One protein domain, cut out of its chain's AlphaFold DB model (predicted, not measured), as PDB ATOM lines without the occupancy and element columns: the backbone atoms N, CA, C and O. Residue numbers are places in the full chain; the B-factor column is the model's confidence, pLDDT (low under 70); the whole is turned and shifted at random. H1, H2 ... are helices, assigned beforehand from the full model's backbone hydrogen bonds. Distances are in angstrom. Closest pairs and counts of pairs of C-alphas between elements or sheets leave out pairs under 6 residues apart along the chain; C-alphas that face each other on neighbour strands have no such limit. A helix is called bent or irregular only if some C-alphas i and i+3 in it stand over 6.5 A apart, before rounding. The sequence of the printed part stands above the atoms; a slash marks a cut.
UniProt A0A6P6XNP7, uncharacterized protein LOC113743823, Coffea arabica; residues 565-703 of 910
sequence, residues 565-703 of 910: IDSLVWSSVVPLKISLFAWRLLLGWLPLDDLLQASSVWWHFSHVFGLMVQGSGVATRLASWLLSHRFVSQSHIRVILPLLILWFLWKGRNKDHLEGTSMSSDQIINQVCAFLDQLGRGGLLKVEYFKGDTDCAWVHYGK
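Overview. This is residues 565 to 703 of the 910 residues of the protein "uncharacterized protein LOC113743823" of Coffea arabica (UniProt A0A6P6XNP7). One long helix, H5, runs through the domain, and three helices pack on different sides of it: H4 folded alongside it as a helical hairpin, H2 and H6 crossing it. H3 packs on the first part of H6, the small H7 and H8 lie together at the end of the domain where H5 begins, and the short H1 sits near H2 and H4. The printed part has 139 residues with eight named helices, H1 to H8 in order along the chain, and no named strand; the class is all helix. The whole is compact, with a radius of gyration of the C-alphas of 14.3 A, and elongated in outline, with spans of 42 by 27 by 26 A.

Arrangement. Start at H5, residues 637 to 659, which with H6, residues 665 to 681, is a hub, each touching three helices. With residues 668 to 672 alone H6 touches H5, at a steep tilt of 49 degrees, opposite ways; the closest C-alphas, of Leu 644 and Val 672, are 6.2 A apart. H2, residues 576 to 586, touches residues 643 to 647 of H5 alone, about perpendicular at 84 degrees, closest at the C-alphas of Ile 578 and Trp 647, 6.2 A. H4, residues 618 to 626, forms a helical hairpin with H5, at a shallow tilt of 25 degrees, opposite ways; it touches residues 638 to 642 alone, with the C-alphas of Leu 626 and Val 639 closest at 6.3 A. Look next at H3, residues 599 to 608: it touches residues 665 to 669 of H6 alone, the C-alphas of Val 601 and Ser 665 being closest at 5.8 A. H8, residues 697 to 701, touches residues 676 to 681 of H6 alone, closest at the C-alphas of Gly 680 and Tyr 701, 5.1 A. H7, residues 687 to 690, and H8 only just touch, with 3 pairs of C-alphas within 8 A, closest at Val 687 and Val 699, 6.4 A. H1, residues 565 to 568, is close to but not clearly touching H2, with the C-alphas of Asp 566 and Trp 583 closest at 6.8 A. Every O i to N i+4 pair is within hydrogen-bond range in H2, H3, H4 and H6, against 17 of 19 in H5 and 0 of 1 in H8, where 1 of 2 O i to N i+3 pairs is; H1 and H7 are too short for an i+4 pair.

Along the chain. Find C-alpha 637 at (22.318, -24.719, 41.792); from there H5 runs 31.7 A to C-alpha 659 at (47.195, -25.056, 61.424). H6 measures 24.4 A, H2 15.3 A, H3 14.5 A and H4 12.0 A. H1 begins at C-alpha 565, (30.903, -34.066, 34.258). H8 is irregular, but only just: C-alphas 697 and 700 are 7.0 A apart.

Size, cuts and confidence. The two C-alphas farthest apart, of Gly 660 and Lys 703, are 42.2 A apart, and the printed part has no cut. The link from H2 to H3, residues 587 to 598, is long. The mean pLDDT of the printed part is 80.0; look for values under 70 at residues 588 to 598, 613 to 616 and 702 to 703.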
ATOM      1  N   ILE A 565      30.526 -34.637  32.959       70.81
ATOM      2  CA  ILE A 565      30.903 -34.066  34.258       70.81
ATOM      3  C   ILE A 565      32.036 -33.040  34.100       70.81
ATOM      4  O   ILE A 565      31.943 -31.953  34.674       70.81
ATOM      5  N   ASP A 566      33.039 -33.316  33.257       71.69
ATOM      6  CA  ASP A 566      34.147 -32.383  32.989       71.69
ATOM      7  C   ASP A 566      33.660 -31.062  32.393       71.69
ATOM      8  O   ASP A 566      34.237 -30.008  32.651       71.69
ATOM      9  N   SER A 567      32.575 -31.098  31.617       73.69
ATOM     10  CA  SER A 567      31.971 -29.886  31.066       73.69
ATOM     11  C   SER A 567      31.189 -29.086  32.114       73.69
ATOM     12  O   SER A 567      31.126 -27.861  32.019       73.69
ATOM     13  N   LEU A 568      30.613 -29.745  33.126       79.00
ATOM     14  CA  LEU A 568      29.733 -29.117  34.115       79.00
ATOM     15  C   LEU A 568      30.500 -28.357  35.200       79.00
ATOM     16  O   LEU A 568      30.008 -27.335  35.673       79.00
ATOM     17  N   VAL A 569      31.711 -28.792  35.565       79.06
ATOM     18  CA  VAL A 569      32.493 -28.156  36.645       79.06
ATOM     19  C   VAL A 569      32.924 -26.713  36.338       79.06
ATOM     20  O   VAL A 569      33.245 -25.954  37.255       79.06
ATOM     21  N   TRP A 570      32.878 -26.289  35.072       81.31
ATOM     22  CA  TRP A 570      33.237 -24.941  34.612       81.31
ATOM     23  C   TRP A 570      32.076 -23.941  34.704       81.31
ATOM     24  O   TRP A 570      31.681 -23.316  33.720       81.31
ATOM     25  N   SER A 571      31.525 -23.768  35.905       78.81
ATOM     26  CA  SER A 571      30.471 -22.785  36.157       78.81
ATOM     27  C   SER A 571      31.004 -21.351  36.150       78.81
ATOM     28  O   SER A 571      31.966 -21.034  36.843       78.81
ATOM     29  N   SER A 572      30.332 -20.449  35.428       77.56
ATOM     30  CA  SER A 572      30.644 -19.008  35.469       77.56
ATOM     31  C   SER A 572      30.230 -18.318  36.777       77.56
ATOM     32  O   SER A 572      30.649 -17.192  37.036       77.56
ATOM     33  N   VAL A 573      29.411 -18.992  37.593       80.62
ATOM     34  CA  VAL A 573      28.864 -18.469  38.852       80.62
ATOM     35  C   VAL A 573      29.845 -18.660  40.008       80.62
ATOM     36  O   VAL A 573      29.913 -17.822  40.907       80.62
ATOM     37  N   VAL A 574      30.630 -19.742  39.990       78.94
ATOM     38  CA  VAL A 574      31.646 -20.000  41.019       78.94
ATOM     39  C   VAL A 574      32.994 -19.411  40.594       78.94
ATOM     40  O   VAL A 574      33.320 -19.384  39.407       78.94
ATOM     41  N   PRO A 575      33.836 -18.962  41.540       78.19
ATOM     42  CA  PRO A 575      35.198 -18.557  41.216       78.19
ATOM     43  C   PRO A 575      35.987 -19.674  40.518       78.19
ATOM     44  O   PRO A 575      35.998 -20.810  40.987       78.19
ATOM     45  N   LEU A 576      36.752 -19.326  39.477       70.44
ATOM     46  CA  LEU A 576      37.523 -20.271  38.652       70.44
ATOM     47  C   LEU A 576      38.420 -21.224  39.464       70.44
ATOM     48  O   LEU A 576      38.613 -22.374  39.081       70.44
ATOM     49  N   LYS A 577      38.943 -20.769  40.611       70.69
ATOM     50  CA  LYS A 577      39.749 -21.591  41.530       70.69
ATOM     51  C   LYS A 577      39.006 -22.829  42.050       70.69
ATOM     52  O   LYS A 577      39.638 -23.854  42.273       70.69
ATOM     53  N   ILE A 578      37.687 -22.729  42.220       77.25
ATOM     54  CA  ILE A 578      36.820 -23.811  42.696       77.25
ATOM     55  C   ILE A 578      36.606 -24.828  41.570       77.25
ATOM     56  O   ILE A 578      36.788 -26.021  41.788       77.25
ATOM     57  N   SER A 579      36.325 -24.360  40.349       77.69
ATOM     58  CA  SER A 579      36.227 -25.213  39.155       77.69
ATOM     59  C   SER A 579      37.534 -25.949  38.851       77.69
ATOM     60  O   SER A 579      37.522 -27.150  38.603       77.69
ATOM     61  N   LEU A 580      38.674 -25.255  38.931       72.00
ATOM     62  CA  LEU A 580      40.003 -25.847  38.739       72.00
ATOM     63  C   LEU A 580      40.332 -26.896  39.800       72.00
ATOM     64  O   LEU A 580      40.907 -27.935  39.481       72.00
ATOM     65  N   PHE A 581      39.983 -26.621  41.058       80.75
ATOM     66  CA  PHE A 581      40.128 -27.580  42.144       80.75
ATOM     67  C   PHE A 581      39.288 -28.839  41.883       80.75
ATOM     68  O   PHE A 581      39.828 -29.941  41.924       80.75
ATOM     69  N   ALA A 582      38.009 -28.677  41.539       76.31
ATOM     70  CA  ALA A 582      37.117 -29.797  41.250       76.31
ATOM     71  C   ALA A 582      37.582 -30.623  40.043       76.31
ATOM     72  O   ALA A 582      37.575 -31.846  40.103       76.31
ATOM     73  N   TRP A 583      38.059 -29.975  38.977       78.00
ATOM     74  CA  TRP A 583      38.620 -30.661  37.812       78.00
ATOM     75  C   TRP A 583      39.853 -31.508  38.171       78.00
ATOM     76  O   TRP A 583      39.942 -32.669  37.789       78.00
ATOM     77  N   ARG A 584      40.780 -30.975  38.981       71.31
ATOM     78  CA  ARG A 584      41.954 -31.731  39.466       71.31
ATOM     79  C   ARG A 584      41.581 -32.901  40.360       71.31
ATOM     80  O   ARG A 584      42.232 -33.939  40.304       71.31
ATOM     81  N   LEU A 585      40.559 -32.708  41.186       74.25
ATOM     82  CA  LEU A 585      40.032 -33.749  42.050       74.25
ATOM     83  C   LEU A 585      39.432 -34.894  41.221       74.25
ATOM     84  O   LEU A 585      39.742 -36.049  41.480       74.25
ATOM     85  N   LEU A 586      38.654 -34.577  40.183       71.31
ATOM     86  CA  LEU A 586      38.066 -35.566  39.270       71.31
ATOM     87  C   LEU A 586      39.114 -36.339  38.457       71.31
ATOM     88  O   LEU A 586      38.910 -37.512  38.168       71.31
ATOM     89  N   LEU A 587      40.244 -35.708  38.132       70.06
ATOM     90  CA  LEU A 587      41.369 -36.363  37.459       70.06
ATOM     91  C   LEU A 587      42.242 -37.218  38.396       70.06
ATOM     92  O   LEU A 587      43.230 -37.792  37.940       70.06
ATOM     93  N   GLY A 588      41.930 -37.284  39.696       65.69
ATOM     94  CA  GLY A 588      42.739 -38.010  40.681       65.69
ATOM     95  C   GLY A 588      44.110 -37.374  40.934       65.69
ATOM     96  O   GLY A 588      45.017 -38.019  41.450       65.69
ATOM     97  N   TRP A 589      44.298 -36.100  40.570       66.50
ATOM     98  CA  TRP A 589      45.580 -35.394  40.716       66.50
ATOM     99  C   TRP A 589      45.814 -34.858  42.131       66.50
ATOM    100  O   TRP A 589      46.798 -34.160  42.380       66.50
ATOM    101  N   LEU A 590      44.895 -35.142  43.054       64.38
ATOM    102  CA  LEU A 590      44.974 -34.736  44.445       64.38
ATOM    103  C   LEU A 590      44.774 -35.970  45.348       64.38
ATOM    104  O   LEU A 590      43.732 -36.612  45.242       64.38
ATOM    105  N   PRO A 591      45.713 -36.293  46.257       60.16
ATOM    106  CA  PRO A 591      45.602 -37.442  47.159       60.16
ATOM    107  C   PRO A 591      44.691 -37.100  48.353       60.16
ATOM    108  O   PRO A 591      45.172 -36.755  49.432       60.16
ATOM    109  N   LEU A 592      43.368 -37.071  48.141       63.53
ATOM    110  CA  LEU A 592      42.422 -36.417  49.067       63.53
ATOM    111  C   LEU A 592      41.202 -37.253  49.490       63.53
ATOM    112  O   LEU A 592      40.337 -36.716  50.190       63.53
ATOM    113  N   ASP A 593      41.112 -38.522  49.096       57.69
ATOM    114  CA  ASP A 593      39.831 -39.235  49.100       57.69
ATOM    115  C   ASP A 593      39.208 -39.455  50.490       57.69
ATOM    116  O   ASP A 593      37.986 -39.413  50.588       57.69
ATOM    117  N   ASP A 594      39.974 -39.583  51.576       55.75
ATOM    118  CA  ASP A 594      39.406 -40.010  52.870       55.75
ATOM    119  C   ASP A 594      38.683 -38.898  53.659       55.75
ATOM    120  O   ASP A 594      37.690 -39.152  54.339       55.75
ATOM    121  N   LEU A 595      39.129 -37.638  53.556       55.44
ATOM    122  CA  LEU A 595      38.613 -36.524  54.382       55.44
ATOM    123  C   LEU A 595      37.540 -35.679  53.669       55.44
ATOM    124  O   LEU A 595      36.735 -35.009  54.314       55.44
ATOM    125  N   LEU A 596      37.479 -35.741  52.332       59.06
ATOM    126  CA  LEU A 596      36.432 -35.084  51.528       59.06
ATOM    127  C   LEU A 596      35.102 -35.864  51.514       59.06
ATOM    128  O   LEU A 596      34.116 -35.418  50.921       59.06
ATOM    129  N   GLN A 597      35.060 -37.008  52.200       60.94
ATOM    130  CA  GLN A 597      33.886 -37.864  52.343       60.94
ATOM    131  C   GLN A 597      32.918 -37.433  53.449       60.94
ATOM    132  O   GLN A 597      31.871 -38.069  53.545       60.94
ATOM    133  N   ALA A 598      33.222 -36.393  54.244       68.25
ATOM    134  CA  ALA A 598      32.463 -35.973  55.435       68.25
ATOM    135  C   ALA A 598      30.934 -36.079  55.255       68.25
ATOM    136  O   ALA A 598      30.275 -35.189  54.706       68.25
ATOM    137  N   SER A 599      30.381 -37.217  55.687       71.31
ATOM    138  CA  SER A 599      29.045 -37.658  55.283       71.31
ATOM    139  C   SER A 599      27.954 -36.740  55.817       71.31
ATOM    140  O   SER A 599      26.962 -36.535  55.134       71.31
ATOM    141  N   SER A 600      28.168 -36.122  56.977       82.00
ATOM    142  CA  SER A 600      27.278 -35.140  57.610       82.00
ATOM    143  C   SER A 600      27.018 -33.902  56.741       82.00
ATOM    144  O   SER A 600      25.871 -33.490  56.593       82.00
ATOM    145  N   VAL A 601      28.059 -33.322  56.128       86.44
ATOM    146  CA  VAL A 601      27.931 -32.120  55.279       86.44
ATOM    147  C   VAL A 601      27.183 -32.459  53.991       86.44
ATOM    148  O   VAL A 601      26.256 -31.752  53.600       86.44
ATOM    149  N   TRP A 602      27.555 -33.570  53.349       86.31
ATOM    150  CA  TRP A 602      26.860 -34.064  52.160       86.31
ATOM    151  C   TRP A 602      25.401 -34.423  52.453       86.31
ATOM    152  O   TRP A 602      24.531 -34.080  51.659       86.31
ATOM    153  N   TRP A 603      25.134 -35.052  53.600       85.75
ATOM    154  CA  TRP A 603      23.798 -35.437  54.051       85.75
ATOM    155  C   TRP A 603      22.905 -34.222  54.314       85.75
ATOM    156  O   TRP A 603      21.760 -34.208  53.866       85.75
ATOM    157  N   HIS A 604      23.431 -33.176  54.963       88.75
ATOM    158  CA  HIS A 604      22.692 -31.934  55.200       88.75
ATOM    159  C   HIS A 604      22.188 -31.330  53.886       88.75
ATOM    160  O   HIS A 604      20.994 -31.101  53.713       88.75
ATOM    161  N   PHE A 605      23.091 -31.117  52.926       88.94
ATOM    162  CA  PHE A 605      22.712 -30.507  51.657       88.94
ATOM    163  C   PHE A 605      21.905 -31.451  50.767       88.94
ATOM    164  O   PHE A 605      21.061 -30.975  50.015       88.94
ATOM    165  N   SER A 606      22.113 -32.770  50.826       87.06
ATOM    166  CA  SER A 606      21.314 -33.702  50.026       87.06
ATOM    167  C   SER A 606      19.844 -33.685  50.451       87.06
ATOM    168  O   SER A 606      18.972 -33.718  49.587       87.06
ATOM    169  N   HIS A 607      19.561 -33.526  51.751       85.19
ATOM    170  CA  HIS A 607      18.197 -33.382  52.272       85.19
ATOM    171  C   HIS A 607      17.501 -32.121  51.756       85.19
ATOM    172  O   HIS A 607      16.319 -32.178  51.433       85.19
ATOM    173  N   VAL A 608      18.237 -31.017  51.589       83.69
ATOM    174  CA  VAL A 608      17.691 -29.766  51.027       83.69
ATOM    175  C   VAL A 608      17.156 -29.957  49.600       83.69
ATOM    176  O   VAL A 608      16.240 -29.247  49.202       83.69
ATOM    177  N   PHE A 609      17.688 -30.919  48.839       82.38
ATOM    178  CA  PHE A 609      17.294 -31.193  47.447       82.38
ATOM    179  C   PHE A 609      16.569 -32.536  47.257       82.38
ATOM    180  O   PHE A 609      16.410 -32.982  46.114       82.38
ATOM    181  N   GLY A 610      16.176 -33.201  48.352       81.31
ATOM    182  CA  GLY A 610      15.508 -34.509  48.326       81.31
ATOM    183  C   GLY A 610      16.357 -35.635  47.722       81.31
ATOM    184  O   GLY A 610      15.825 -36.536  47.077       81.31
ATOM    185  N   LEU A 611      17.684 -35.570  47.867       83.06
ATOM    186  CA  LEU A 611      18.629 -36.487  47.235       83.06
ATOM    187  C   LEU A 611      19.108 -37.602  48.167       83.06
ATOM    188  O   LEU A 611      19.572 -37.349  49.280       83.06
ATOM    189  N   MET A 612      19.126 -38.827  47.638       73.56
ATOM    190  CA  MET A 612      19.889 -39.944  48.195       73.56
ATOM    191  C   MET A 612      21.230 -40.054  47.467       73.56
ATOM    192  O   MET A 612      21.325 -40.662  46.401       73.56
ATOM    193  N   VAL A 613      22.272 -39.441  48.028       67.81
ATOM    194  CA  VAL A 613      23.628 -39.510  47.466       67.81
ATOM    195  C   VAL A 613      24.240 -40.868  47.815       67.81
ATOM    196  O   VAL A 613      24.507 -41.152  48.979       67.81
ATOM    197  N   GLN A 614      24.451 -41.709  46.803       63.19
ATOM    198  CA  GLN A 614      25.023 -43.055  46.931       63.19
ATOM    199  C   GLN A 614      26.524 -43.042  46.575       63.19
ATOM    200  O   GLN A 614      26.941 -42.312  45.674       63.19
ATOM    201  N   GLY A 615      27.338 -43.870  47.244       63.41
ATOM    202  CA  GLY A 615      28.742 -44.126  46.875       63.41
ATOM    203  C   GLY A 615      29.803 -43.673  47.891       63.41
ATOM    204  O   GLY A 615      29.658 -42.666  48.589       63.41
ATOM    205  N   SER A 616      30.904 -44.431  47.963       64.25
ATOM    206  CA  SER A 616      32.039 -44.179  48.868       64.25
ATOM    207  C   SER A 616      33.012 -43.107  48.356       64.25
ATOM    208  O   SER A 616      33.645 -42.441  49.164       64.25
ATOM    209  N   GLY A 617      33.097 -42.883  47.039       71.31
ATOM    210  CA  GLY A 617      34.044 -41.945  46.422       71.31
ATOM    211  C   GLY A 617      33.458 -40.568  46.096       71.31
ATOM    212  O   GLY A 617      32.275 -40.423  45.789       71.31
ATOM    213  N   VAL A 618      34.302 -39.533  46.084       73.62
ATOM    214  CA  VAL A 618      33.888 -38.163  45.723       73.62
ATOM    215  C   VAL A 618      33.328 -38.087  44.298       73.62
ATOM    216  O   VAL A 618      32.298 -37.451  44.070       73.62
ATOM    217  N   ALA A 619      33.971 -38.761  43.341       72.75
ATOM    218  CA  ALA A 619      33.546 -38.759  41.942       72.75
ATOM    219  C   ALA A 619      32.166 -39.413  41.745       72.75
ATOM    220  O   ALA A 619      31.347 -38.896  40.988       72.75
ATOM    221  N   THR A 620      31.868 -40.505  42.459       75.38
ATOM    222  CA  THR A 620      30.568 -41.188  42.369       75.38
ATOM    223  C   THR A 620      29.456 -40.390  43.047       75.38
ATOM    224  O   THR A 620      28.369 -40.280  42.480       75.38
ATOM    225  N   ARG A 621      29.741 -39.729  44.178       79.38
ATOM    226  CA  ARG A 621      28.803 -38.784  44.812       79.38
ATOM    227  C   ARG A 621      28.508 -37.580  43.921       79.38
ATOM    228  O   ARG A 621      27.347 -37.212  43.763       79.38
ATOM    229  N   LEU A 622      29.535 -36.999  43.293       79.88
ATOM    230  CA  LEU A 622      29.366 -35.917  42.320       79.88
ATOM    231  C   LEU A 622      28.555 -36.364  41.106       79.88
ATOM    232  O   LEU A 622      27.645 -35.651  40.702       79.88
ATOM    233  N   ALA A 623      28.850 -37.533  40.537       77.88
ATOM    234  CA  ALA A 623      28.099 -38.063  39.405       77.88
ATOM    235  C   ALA A 623      26.622 -38.291  39.770       77.88
ATOM    236  O   ALA A 623      25.741 -37.825  39.052       77.88
ATOM    237  N   SER A 624      26.352 -38.927  40.916       80.75
ATOM    238  CA  SER A 624      24.997 -39.145  41.442       80.75
ATOM    239  C   SER A 624      24.247 -37.827  41.652       80.75
ATOM    240  O   SER A 624      23.080 -37.723  41.281       80.75
ATOM    241  N   TRP A 625      24.923 -36.800  42.170       87.12
ATOM    242  CA  TRP A 625      24.338 -35.478  42.384       87.12
ATOM    243  C   TRP A 625      24.071 -34.724  41.078       87.12
ATOM    244  O   TRP A 625      22.987 -34.187  40.867       87.12
ATOM    245  N   LEU A 626      25.059 -34.652  40.185       84.31
ATOM    246  CA  LEU A 626      24.975 -33.873  38.946       84.31
ATOM    247  C   LEU A 626      23.980 -34.481  37.953       84.31
ATOM    248  O   LEU A 626      23.341 -33.750  37.202       84.31
ATOM    249  N   LEU A 627      23.825 -35.805  37.964       79.38
ATOM    250  CA  LEU A 627      22.879 -36.524  37.110       79.38
ATOM    251  C   LEU A 627      21.492 -36.676  37.747       79.38
ATOM    252  O   LEU A 627      20.594 -37.244  37.130       79.38
ATOM    253  N   SER A 628      21.277 -36.144  38.953       82.44
ATOM    254  CA  SER A 628      20.023 -36.320  39.688       82.44
ATOM    255  C   SER A 628      18.841 -35.534  39.106       82.44
ATOM    256  O   SER A 628      17.724 -35.658  39.602       82.44
ATOM    257  N   HIS A 629      19.072 -34.636  38.142       83.38
ATOM    258  CA  HIS A 629      18.032 -33.770  37.595       83.38
ATOM    259  C   HIS A 629      18.284 -33.445  36.114       83.38
ATOM    260  O   HIS A 629      19.368 -33.043  35.706       83.38
ATOM    261  N   ARG A 630      17.232 -33.524  35.288       81.31
ATOM    262  CA  ARG A 630      17.299 -33.311  33.826       81.31
ATOM    263  C   ARG A 630      17.585 -31.880  33.334       81.31
ATOM    264  O   ARG A 630      17.765 -31.686  32.139       81.31
ATOM    265  N   PHE A 631      17.554 -30.869  34.208       81.69
ATOM    266  CA  PHE A 631      17.739 -29.451  33.841       81.69
ATOM    267  C   PHE A 631      19.108 -28.911  34.280       81.69
ATOM    268  O   PHE A 631      19.364 -27.709  34.189       81.69
ATOM    269  N   VAL A 632      19.993 -29.796  34.751       83.88
ATOM    270  CA  VAL A 632      21.325 -29.437  35.234       83.88
ATOM    271  C   VAL A 632      22.148 -28.858  34.086       83.88
ATOM    272  O   VAL A 632      22.395 -29.499  33.070       83.88
ATOM    273  N   SER A 633      22.569 -27.614  34.270       86.31
ATOM    274  CA  SER A 633      23.474 -26.878  33.389       86.31
ATOM    275  C   SER A 633      24.641 -26.341  34.213       86.31
ATOM    276  O   SER A 633      24.544 -26.279  35.436       86.31
ATOM    277  N   GLN A 634      25.725 -25.897  33.571       85.69
ATOM    278  CA  GLN A 634      26.926 -25.385  34.255       85.69
ATOM    279  C   GLN A 634      26.633 -24.347  35.353       85.69
ATOM    280  O   GLN A 634      27.364 -24.260  36.331       85.69
ATOM    281  N   SER A 635      25.579 -23.539  35.213       87.00
ATOM    282  CA  SER A 635      25.234 -22.483  36.183       87.00
ATOM    283  C   SER A 635      24.125 -22.882  37.158       87.00
ATOM    284  O   SER A 635      23.682 -22.055  37.939       87.00
ATOM    285  N   HIS A 636      23.659 -24.129  37.113       90.75
ATOM    286  CA  HIS A 636      22.555 -24.605  37.938       90.75
ATOM    287  C   HIS A 636      22.967 -24.777  39.407       90.75
ATOM    288  O   HIS A 636      24.109 -25.147  39.692       90.75
ATOM    289  N   ILE A 637      22.037 -24.591  40.351       90.12
ATOM    290  CA  ILE A 637      22.318 -24.719  41.792       90.12
ATOM    291  C   ILE A 637      22.868 -26.102  42.159       90.12
ATOM    292  O   ILE A 637      23.809 -26.216  42.944       90.12
ATOM    293  N   ARG A 638      22.366 -27.151  41.494       89.50
ATOM    294  CA  ARG A 638      22.855 -28.532  41.641       89.50
ATOM    295  C   ARG A 638      24.282 -28.756  41.112       89.50
ATOM    296  O   ARG A 638      24.866 -29.774  41.448       89.50
ATOM    297  N   VAL A 639      24.859 -27.831  40.338       88.94
ATOM    298  CA  VAL A 639      26.297 -27.819  39.991       88.94
ATOM    299  C   VAL A 639      27.083 -26.981  40.990       88.94
ATOM    300  O   VAL A 639      28.123 -27.406  41.483       88.94
ATOM    301  N   ILE A 640      26.583 -25.785  41.302       90.38
ATOM    302  CA  ILE A 640      27.272 -24.814  42.158       90.38
ATOM    303  C   ILE A 640      27.506 -25.386  43.558       90.38
ATOM    304  O   ILE A 640      28.619 -25.315  44.076       90.38
ATOM    305  N   LEU A 641      26.475 -25.962  44.173       91.50
ATOM    306  CA  LEU A 641      26.523 -26.375  45.571       91.50
ATOM    307  C   LEU A 641      27.534 -27.510  45.841       91.50
ATOM    308  O   LEU A 641      28.374 -27.323  46.720       91.50
ATOM    309  N   PRO A 642      27.569 -28.627  45.084       90.00
ATOM    310  CA  PRO A 642      28.596 -29.659  45.264       90.00
ATOM    311  C   PRO A 642      30.031 -29.151  45.103       90.00
ATOM    312  O   PRO A 642      30.924 -29.577  45.835       90.00
ATOM    313  N   LEU A 643      30.260 -28.212  44.179       89.19
ATOM    314  CA  LEU A 643      31.572 -27.590  43.990       89.19
ATOM    315  C   LEU A 643      31.997 -26.779  45.224       89.19
ATOM    316  O   LEU A 643      33.160 -26.834  45.630       89.19
ATOM    317  N   LEU A 644      31.060 -26.057  45.844       91.69
ATOM    318  CA  LEU A 644      31.309 -25.331  47.090       91.69
ATOM    319  C   LEU A 644      31.544 -26.287  48.265       91.69
ATOM    320  O   LEU A 644      32.494 -26.073  49.015       91.69
ATOM    321  N   ILE A 645      30.744 -27.350  48.400       90.94
ATOM    322  CA  ILE A 645      30.925 -28.374  49.443       90.94
ATOM    323  C   ILE A 645      32.350 -28.932  49.384       90.94
ATOM    324  O   ILE A 645      33.072 -28.890  50.379       90.94
ATOM    325  N   LEU A 646      32.798 -29.365  48.203       88.31
ATOM    326  CA  LEU A 646      34.145 -29.906  48.015       88.31
ATOM    327  C   LEU A 646      35.245 -28.898  48.338       88.31
ATOM    328  O   LEU A 646      36.230 -29.239  48.992       88.31
ATOM    329  N   TRP A 647      35.072 -27.649  47.911       89.38
ATOM    330  CA  TRP A 647      36.027 -26.586  48.193       89.38
ATOM    331  C   TRP A 647      36.167 -26.298  49.691       89.38
ATOM    332  O   TRP A 647      37.285 -26.154  50.191       89.38
ATOM    333  N   PHE A 648      35.055 -26.208  50.423       89.69
ATOM    334  CA  PHE A 648      35.085 -25.899  51.853       89.69
ATOM    335  C   PHE A 648      35.496 -27.098  52.714       89.69
ATOM    336  O   PHE A 648      36.174 -26.889  53.720       89.69
ATOM    337  N   LEU A 649      35.211 -28.332  52.286       87.81
ATOM    338  CA  LEU A 649      35.790 -29.539  52.887       87.81
ATOM    339  C   LEU A 649      37.315 -29.570  52.721       87.81
ATOM    340  O   LEU A 649      38.042 -29.795  53.687       87.81
ATOM    341  N   TRP A 650      37.817 -29.259  51.523       86.75
ATOM    342  CA  TRP A 650      39.257 -29.157  51.272       86.75
ATOM    343  C   TRP A 650      39.914 -28.048  52.096       86.75
ATOM    344  O   TRP A 650      40.986 -28.247  52.668       86.75
ATOM    345  N   LYS A 651      39.254 -26.891  52.212       84.00
ATOM    346  CA  LYS A 651      39.724 -25.786  53.051       84.00
ATOM    347  C   LYS A 651      39.788 -26.188  54.529       84.00
ATOM    348  O   LYS A 651      40.782 -25.880  55.179       84.00
ATOM    349  N   GLY A 652      38.767 -26.887  55.033       82.81
ATOM    350  CA  GLY A 652      38.736 -27.415  56.399       82.81
ATOM    351  C   GLY A 652      39.867 -28.407  56.666       82.81
ATOM    352  O   GLY A 652      40.609 -28.231  57.625       82.81
ATOM    353  N   ARG A 653      40.085 -29.369  55.759       80.50
ATOM    354  CA  ARG A 653      41.214 -30.314  55.832       80.50
ATOM    355  C   ARG A 653      42.562 -29.596  55.864       80.50
ATOM    356  O   ARG A 653      43.416 -29.934  56.672       80.50
ATOM    357  N   ASN A 654      42.793 -28.642  54.962       76.25
ATOM    358  CA  ASN A 654      44.079 -27.944  54.920       76.25
ATOM    359  C   ASN A 654      44.324 -27.133  56.185       76.25
ATOM    360  O   ASN A 654      45.462 -27.049  56.628       76.25
ATOM    361  N   LYS A 655      43.269 -26.556  56.761       77.25
ATOM    362  CA  LYS A 655      43.356 -25.852  58.034       77.25
ATOM    363  C   LYS A 655      43.718 -26.807  59.178       77.25
ATOM    364  O   LYS A 655      44.614 -26.508  59.955       77.25
ATOM    365  N   ASP A 656      43.109 -27.986  59.213       78.56
ATOM    366  CA  ASP A 656      43.457 -29.037  60.171       78.56
ATOM    367  C   ASP A 656      44.916 -29.502  60.006       78.56
ATOM    368  O   ASP A 656      45.690 -29.509  60.956       78.56
ATOM    369  N   HIS A 657      45.336 -29.782  58.771       72.56
ATOM    370  CA  HIS A 657      46.674 -30.294  58.475       72.56
ATOM    371  C   HIS A 657      47.802 -29.266  58.667       72.56
ATOM    372  O   HIS A 657      48.899 -29.638  59.074       72.56
ATOM    373  N   LEU A 658      47.567 -27.990  58.339       70.12
ATOM    374  CA  LEU A 658      48.596 -26.940  58.368       70.12
ATOM    375  C   LEU A 658      48.574 -26.108  59.653       70.12
ATOM    376  O   LEU A 658      49.615 -25.607  60.065       70.12
ATOM    377  N   GLU A 659      47.400 -25.928  60.259       78.12
ATOM    378  CA  GLU A 659      47.195 -25.056  61.424       78.12
ATOM    379  C   GLU A 659      46.760 -25.842  62.674       78.12
ATOM    380  O   GLU A 659      46.543 -25.237  63.720       78.12
ATOM    381  N   GLY A 660      46.601 -27.171  62.588       77.25
ATOM    382  CA  GLY A 660      46.206 -28.028  63.714       77.25
ATOM    383  C   GLY A 660      44.786 -27.775  64.228       77.25
ATOM    384  O   GLY A 660      44.473 -28.128  65.363       77.25
ATOM    385  N   THR A 661      43.935 -27.110  63.439       77.31
ATOM    386  CA  THR A 661      42.578 -26.727  63.853       77.31
ATOM    387  C   THR A 661      41.519 -27.390  62.979       77.31
ATOM    388  O   THR A 661      41.297 -27.001  61.830       77.31
ATOM    389  N   SER A 662      40.822 -28.371  63.554       78.00
ATOM    390  CA  SER A 662      39.734 -29.075  62.877       78.00
ATOM    391  C   SER A 662      38.469 -28.218  62.821       78.00
ATOM    392  O   SER A 662      38.072 -27.593  63.807       78.00
ATOM    393  N   MET A 663      37.825 -28.177  61.656       83.12
ATOM    394  CA  MET A 663      36.542 -27.500  61.477       83.12
ATOM    395  C   MET A 663      35.389 -28.490  61.626       83.12
ATOM    396  O   MET A 663      35.384 -29.539  60.983       83.12
ATOM    397  N   SER A 664      34.374 -28.132  62.415       88.12
ATOM    398  CA  SER A 664      33.178 -28.966  62.550       88.12
ATOM    399  C   SER A 664      32.335 -28.962  61.268       88.12
ATOM    400  O   SER A 664      32.410 -28.045  60.443       88.12
ATOM    401  N   SER A 665      31.485 -29.981  61.105       88.19
ATOM    402  CA  SER A 665      30.563 -30.060  59.961       88.19
ATOM    403  C   SER A 665      29.637 -28.842  59.884       88.19
ATOM    404  O   SER A 665      29.451 -28.294  58.801       88.19
ATOM    405  N   ASP A 666      29.152 -28.347  61.025       89.19
ATOM    406  CA  ASP A 666      28.295 -27.156  61.093       89.19
ATOM    407  C   ASP A 666      29.030 -25.886  60.656       89.19
ATOM    408  O   ASP A 666      28.481 -25.051  59.938       89.19
ATOM    409  N   GLN A 667      30.308 -25.742  61.025       88.19
ATOM    410  CA  GLN A 667      31.130 -24.617  60.575       88.19
ATOM    411  C   GLN A 667      31.327 -24.628  59.053       88.19
ATOM    412  O   GLN A 667      31.339 -23.567  58.425       88.19
ATOM    413  N   ILE A 668      31.469 -25.813  58.454       89.38
ATOM    414  CA  ILE A 668      31.604 -25.983  57.002       89.38
ATOM    415  C   ILE A 668      30.273 -25.682  56.302       89.38
ATOM    416  O   ILE A 668      30.266 -24.913  55.341       89.38
ATOM    417  N   ILE A 669      29.151 -26.203  56.813       92.75
ATOM    418  CA  ILE A 669      27.796 -25.916  56.308       92.75
ATOM    419  C   ILE A 669      27.531 -24.406  56.319       92.75
ATOM    420  O   ILE A 669      27.169 -23.835  55.289       92.75
ATOM    421  N   ASN A 670      27.815 -23.732  57.437       92.12
ATOM    422  CA  ASN A 670      27.643 -22.287  57.566       92.12
ATOM    423  C   ASN A 670      28.490 -21.498  56.555       92.12
ATOM    424  O   ASN A 670      28.014 -20.512  55.996       92.12
ATOM    425  N   GLN A 671      29.724 -21.933  56.267       92.06
ATOM    426  CA  GLN A 671      30.561 -21.281  55.253       92.06
ATOM    427  C   GLN A 671      30.036 -21.484  53.828       92.06
ATOM    428  O   GLN A 671      30.086 -20.545  53.032       92.06
ATOM    429  N   VAL A 672      29.508 -22.668  53.509       92.94
ATOM    430  CA  VAL A 672      28.875 -22.936  52.208       92.94
ATOM    431  C   VAL A 672      27.631 -22.057  52.030       92.94
ATOM    432  O   VAL A 672      27.519 -21.370  51.014       92.94
ATOM    433  N   CYS A 673      26.743 -22.008  53.029       92.94
ATOM    434  CA  CYS A 673      25.538 -21.171  53.009       92.94
ATOM    435  C   CYS A 673      25.875 -19.677  52.890       92.94
ATOM    436  O   CYS A 673      25.348 -18.997  52.011       92.94
ATOM    437  N   ALA A 674      26.819 -19.180  53.699       90.56
ATOM    438  CA  ALA A 674      27.249 -17.783  53.652       90.56
ATOM    439  C   ALA A 674      27.846 -17.402  52.287       90.56
ATOM    440  O   ALA A 674      27.636 -16.290  51.802       90.56
ATOM    441  N   PHE A 675      28.575 -18.320  51.643       91.12
ATOM    442  CA  PHE A 675      29.117 -18.079  50.308       91.12
ATOM    443  C   PHE A 675      28.012 -18.033  49.243       91.12
ATOM    444  O   PHE A 675      28.026 -17.149  48.388       91.12
ATOM    445  N   LEU A 676      27.023 -18.930  49.311       89.88
ATOM    446  CA  LEU A 676      25.848 -18.886  48.434       89.88
ATOM    447  C   LEU A 676      25.054 -17.586  48.600       89.88
ATOM    448  O   LEU A 676      24.675 -16.974  47.602       89.88
ATOM    449  N   ASP A 677      24.876 -17.110  49.833       87.88
ATOM    450  CA  ASP A 677      24.225 -15.826  50.104       87.88
ATOM    451  C   ASP A 677      24.997 -14.644  49.512       87.88
ATOM    452  O   ASP A 677      24.396 -13.715  48.972       87.88
ATOM    453  N   GLN A 678      26.332 -14.672  49.560       86.44
ATOM    454  CA  GLN A 678      27.161 -13.652  48.912       86.44
ATOM    455  C   GLN A 678      26.980 -13.653  47.391       86.44
ATOM    456  O   GLN A 678      26.837 -12.582  46.796       86.44
ATOM    457  N   LEU A 679      26.932 -14.833  46.759       84.12
ATOM    458  CA  LEU A 679      26.651 -14.950  45.323       84.12
ATOM    459  C   LEU A 679      25.251 -14.415  44.983       84.12
ATOM    460  O   LEU A 679      25.088 -13.682  44.005       84.12
ATOM    461  N   GLY A 680      24.255 -14.732  45.815       83.44
ATOM    462  CA  GLY A 680      22.883 -14.246  45.679       83.44
ATOM    463  C   GLY A 680      22.775 -12.726  45.788       83.44
ATOM    464  O   GLY A 680      22.262 -12.072  44.880       83.44
ATOM    465  N   ARG A 681      23.343 -12.135  46.845       79.62
ATOM    466  CA  ARG A 681      23.395 -10.672  47.048       79.62
ATOM    467  C   ARG A 681      24.182  -9.951  45.953       79.62
ATOM    468  O   ARG A 681      23.852  -8.817  45.616       79.62
ATOM    469  N   GLY A 682      25.186 -10.613  45.379       78.88
ATOM    470  CA  GLY A 682      25.951 -10.135  44.227       78.88
ATOM    471  C   GLY A 682      25.206 -10.205  42.889       78.88
ATOM    472  O   GLY A 682      25.764  -9.798  41.871       78.88
ATOM    473  N   GLY A 683      23.970 -10.718  42.859       80.81
ATOM    474  CA  GLY A 683      23.173 -10.857  41.637       80.81
ATOM    475  C   GLY A 683      23.680 -11.947  40.687       80.81
ATOM    476  O   GLY A 683      23.335 -11.936  39.505       80.81
ATOM    477  N   LEU A 684      24.508 -12.873  41.181       83.50
ATOM    478  CA  LEU A 684      25.075 -13.970  40.391       83.50
ATOM    479  C   LEU A 684      24.181 -15.219  40.383       83.50
ATOM    480  O   LEU A 684      24.407 -16.107  39.569       83.50
ATOM    481  N   LEU A 685      23.159 -15.292  41.247       86.75
ATOM    482  CA  LEU A 685      22.177 -16.382  41.283       86.75
ATOM    483  C   LEU A 685      20.855 -15.937  40.644       86.75
ATOM    484  O   LEU A 685      20.061 -15.233  41.261       86.75
ATOM    485  N   LYS A 686      20.611 -16.345  39.397       85.62
ATOM    486  CA  LYS A 686      19.385 -16.015  38.650       85.62
ATOM    487  C   LYS A 686      18.302 -17.078  38.841       85.62
ATOM    488  O   LYS A 686      18.634 -18.238  39.052       85.62
ATOM    489  N   VAL A 687      17.018 -16.732  38.649       83.38
ATOM    490  CA  VAL A 687      15.896 -17.707  38.732       83.38
ATOM    491  C   VAL A 687      16.117 -18.916  37.826       83.38
ATOM    492  O   VAL A 687      15.847 -20.045  38.220       83.38
ATOM    493  N   GLU A 688      16.646 -18.692  36.619       85.44
ATOM    494  CA  GLU A 688      16.901 -19.748  35.632       85.44
ATOM    495  C   GLU A 688      17.878 -20.828  36.136       85.44
ATOM    496  O   GLU A 688      17.839 -21.960  35.658       85.44
ATOM    497  N   TYR A 689      18.709 -20.511  37.135       90.25
ATOM    498  CA  TYR A 689      19.670 -21.437  37.744       90.25
ATOM    499  C   TYR A 689      19.037 -22.390  38.766       90.25
ATOM    500  O   TYR A 689      19.702 -23.320  39.216       90.25
ATOM    501  N   PHE A 690      17.761 -22.187  39.094       89.38
ATOM    502  CA  PHE A 690      16.973 -23.019  40.005       89.38
ATOM    503  C   PHE A 690      15.829 -23.739  39.278       89.38
ATOM    504  O   PHE A 690      14.811 -24.087  39.878       89.38
ATOM    505  N   LYS A 691      15.933 -23.909  37.956       86.25
ATOM    506  CA  LYS A 691      14.871 -24.509  37.146       86.25
ATOM    507  C   LYS A 691      14.636 -25.970  37.556       86.25
ATOM    508  O   LYS A 691      15.380 -26.855  37.156       86.25
ATOM    509  N   GLY A 692      13.538 -26.212  38.272       83.94
ATOM    510  CA  GLY A 692      13.196 -27.523  38.839       83.94
ATOM    511  C   GLY A 692      13.484 -27.662  40.339       83.94
ATOM    512  O   GLY A 692      13.011 -28.616  40.933       83.94
ATOM    513  N   ASP A 693      14.162 -26.681  40.948       86.00
ATOM    514  CA  ASP A 693      14.493 -26.594  42.384       86.00
ATOM    515  C   ASP A 693      13.986 -25.273  42.985       86.00
ATOM    516  O   ASP A 693      14.730 -24.490  43.585       86.00
ATOM    517  N   THR A 694      12.715 -24.959  42.731       79.94
ATOM    518  CA  THR A 694      12.104 -23.661  43.069       79.94
ATOM    519  C   THR A 694      11.720 -23.510  44.544       79.94
ATOM    520  O   THR A 694      11.336 -22.422  44.967       79.94
ATOM    521  N   ASP A 695      11.809 -24.592  45.304       79.94
ATOM    522  CA  ASP A 695      11.512 -24.731  46.728       79.94
ATOM    523  C   ASP A 695      12.733 -24.509  47.635       79.94
ATOM    524  O   ASP A 695      12.576 -24.320  48.841       79.94
ATOM    525  N   CYS A 696      13.952 -24.463  47.086       81.00
ATOM    526  CA  CYS A 696      15.144 -24.258  47.905       81.00
ATOM    527  C   CYS A 696      15.296 -22.801  48.386       81.00
ATOM    528  O   CYS A 696      14.921 -21.833  47.712       81.00
ATOM    529  N   ALA A 697      15.914 -22.636  49.561       81.50
ATOM    530  CA  ALA A 697      15.981 -21.359  50.269       81.50
ATOM    531  C   ALA A 697      16.617 -20.221  49.454       81.50
ATOM    532  O   ALA A 697      16.263 -19.071  49.669       81.50
ATOM    533  N   TRP A 698      17.505 -20.501  48.493       87.06
ATOM    534  CA  TRP A 698      18.236 -19.481  47.724       87.06
ATOM    535  C   TRP A 698      17.508 -18.969  46.468       87.06
ATOM    536  O   TRP A 698      17.973 -18.012  45.846       87.06
ATOM    537  N   VAL A 699      16.344 -19.527  46.110       83.44
ATOM    538  CA  VAL A 699      15.564 -19.122  44.915       83.44
ATOM    539  C   VAL A 699      15.117 -17.662  44.985       83.44
ATOM    540  O   VAL A 699      14.987 -16.991  43.958       83.44
ATOM    541  N   HIS A 700      14.900 -17.140  46.196       80.12
ATOM    542  CA  HIS A 700      14.463 -15.759  46.401       80.12
ATOM    543  C   HIS A 700      15.466 -14.725  45.864       80.12
ATOM    544  O   HIS A 700      15.031 -13.660  45.432       80.12
ATOM    545  N   TYR A 701      16.767 -15.040  45.803       76.31
ATOM    546  CA  TYR A 701      17.775 -14.161  45.193       76.31
ATOM    547  C   TYR A 701      17.592 -14.005  43.680       76.31
ATOM    548  O   TYR A 701      17.967 -12.979  43.116       76.31
ATOM    549  N   GLY A 702      16.979 -14.994  43.025       60.31
ATOM    550  CA  GLY A 702      16.642 -14.916  41.612       60.31
ATOM    551  C   GLY A 702      15.433 -14.021  41.335       60.31
ATOM    552  O   GLY A 702      15.357 -13.440  40.253       60.31
ATOM    553  N   LYS A 703      14.478 -13.906  42.272       61.22
ATOM    554  CA  LYS A 703      13.231 -13.154  42.061       61.22
ATOM    555  C   LYS A 703      13.561 -11.670  41.867       61.22
ATOM    556  O   LYS A 703      13.990 -10.977  42.787       61.22
TER     557      LYS A 703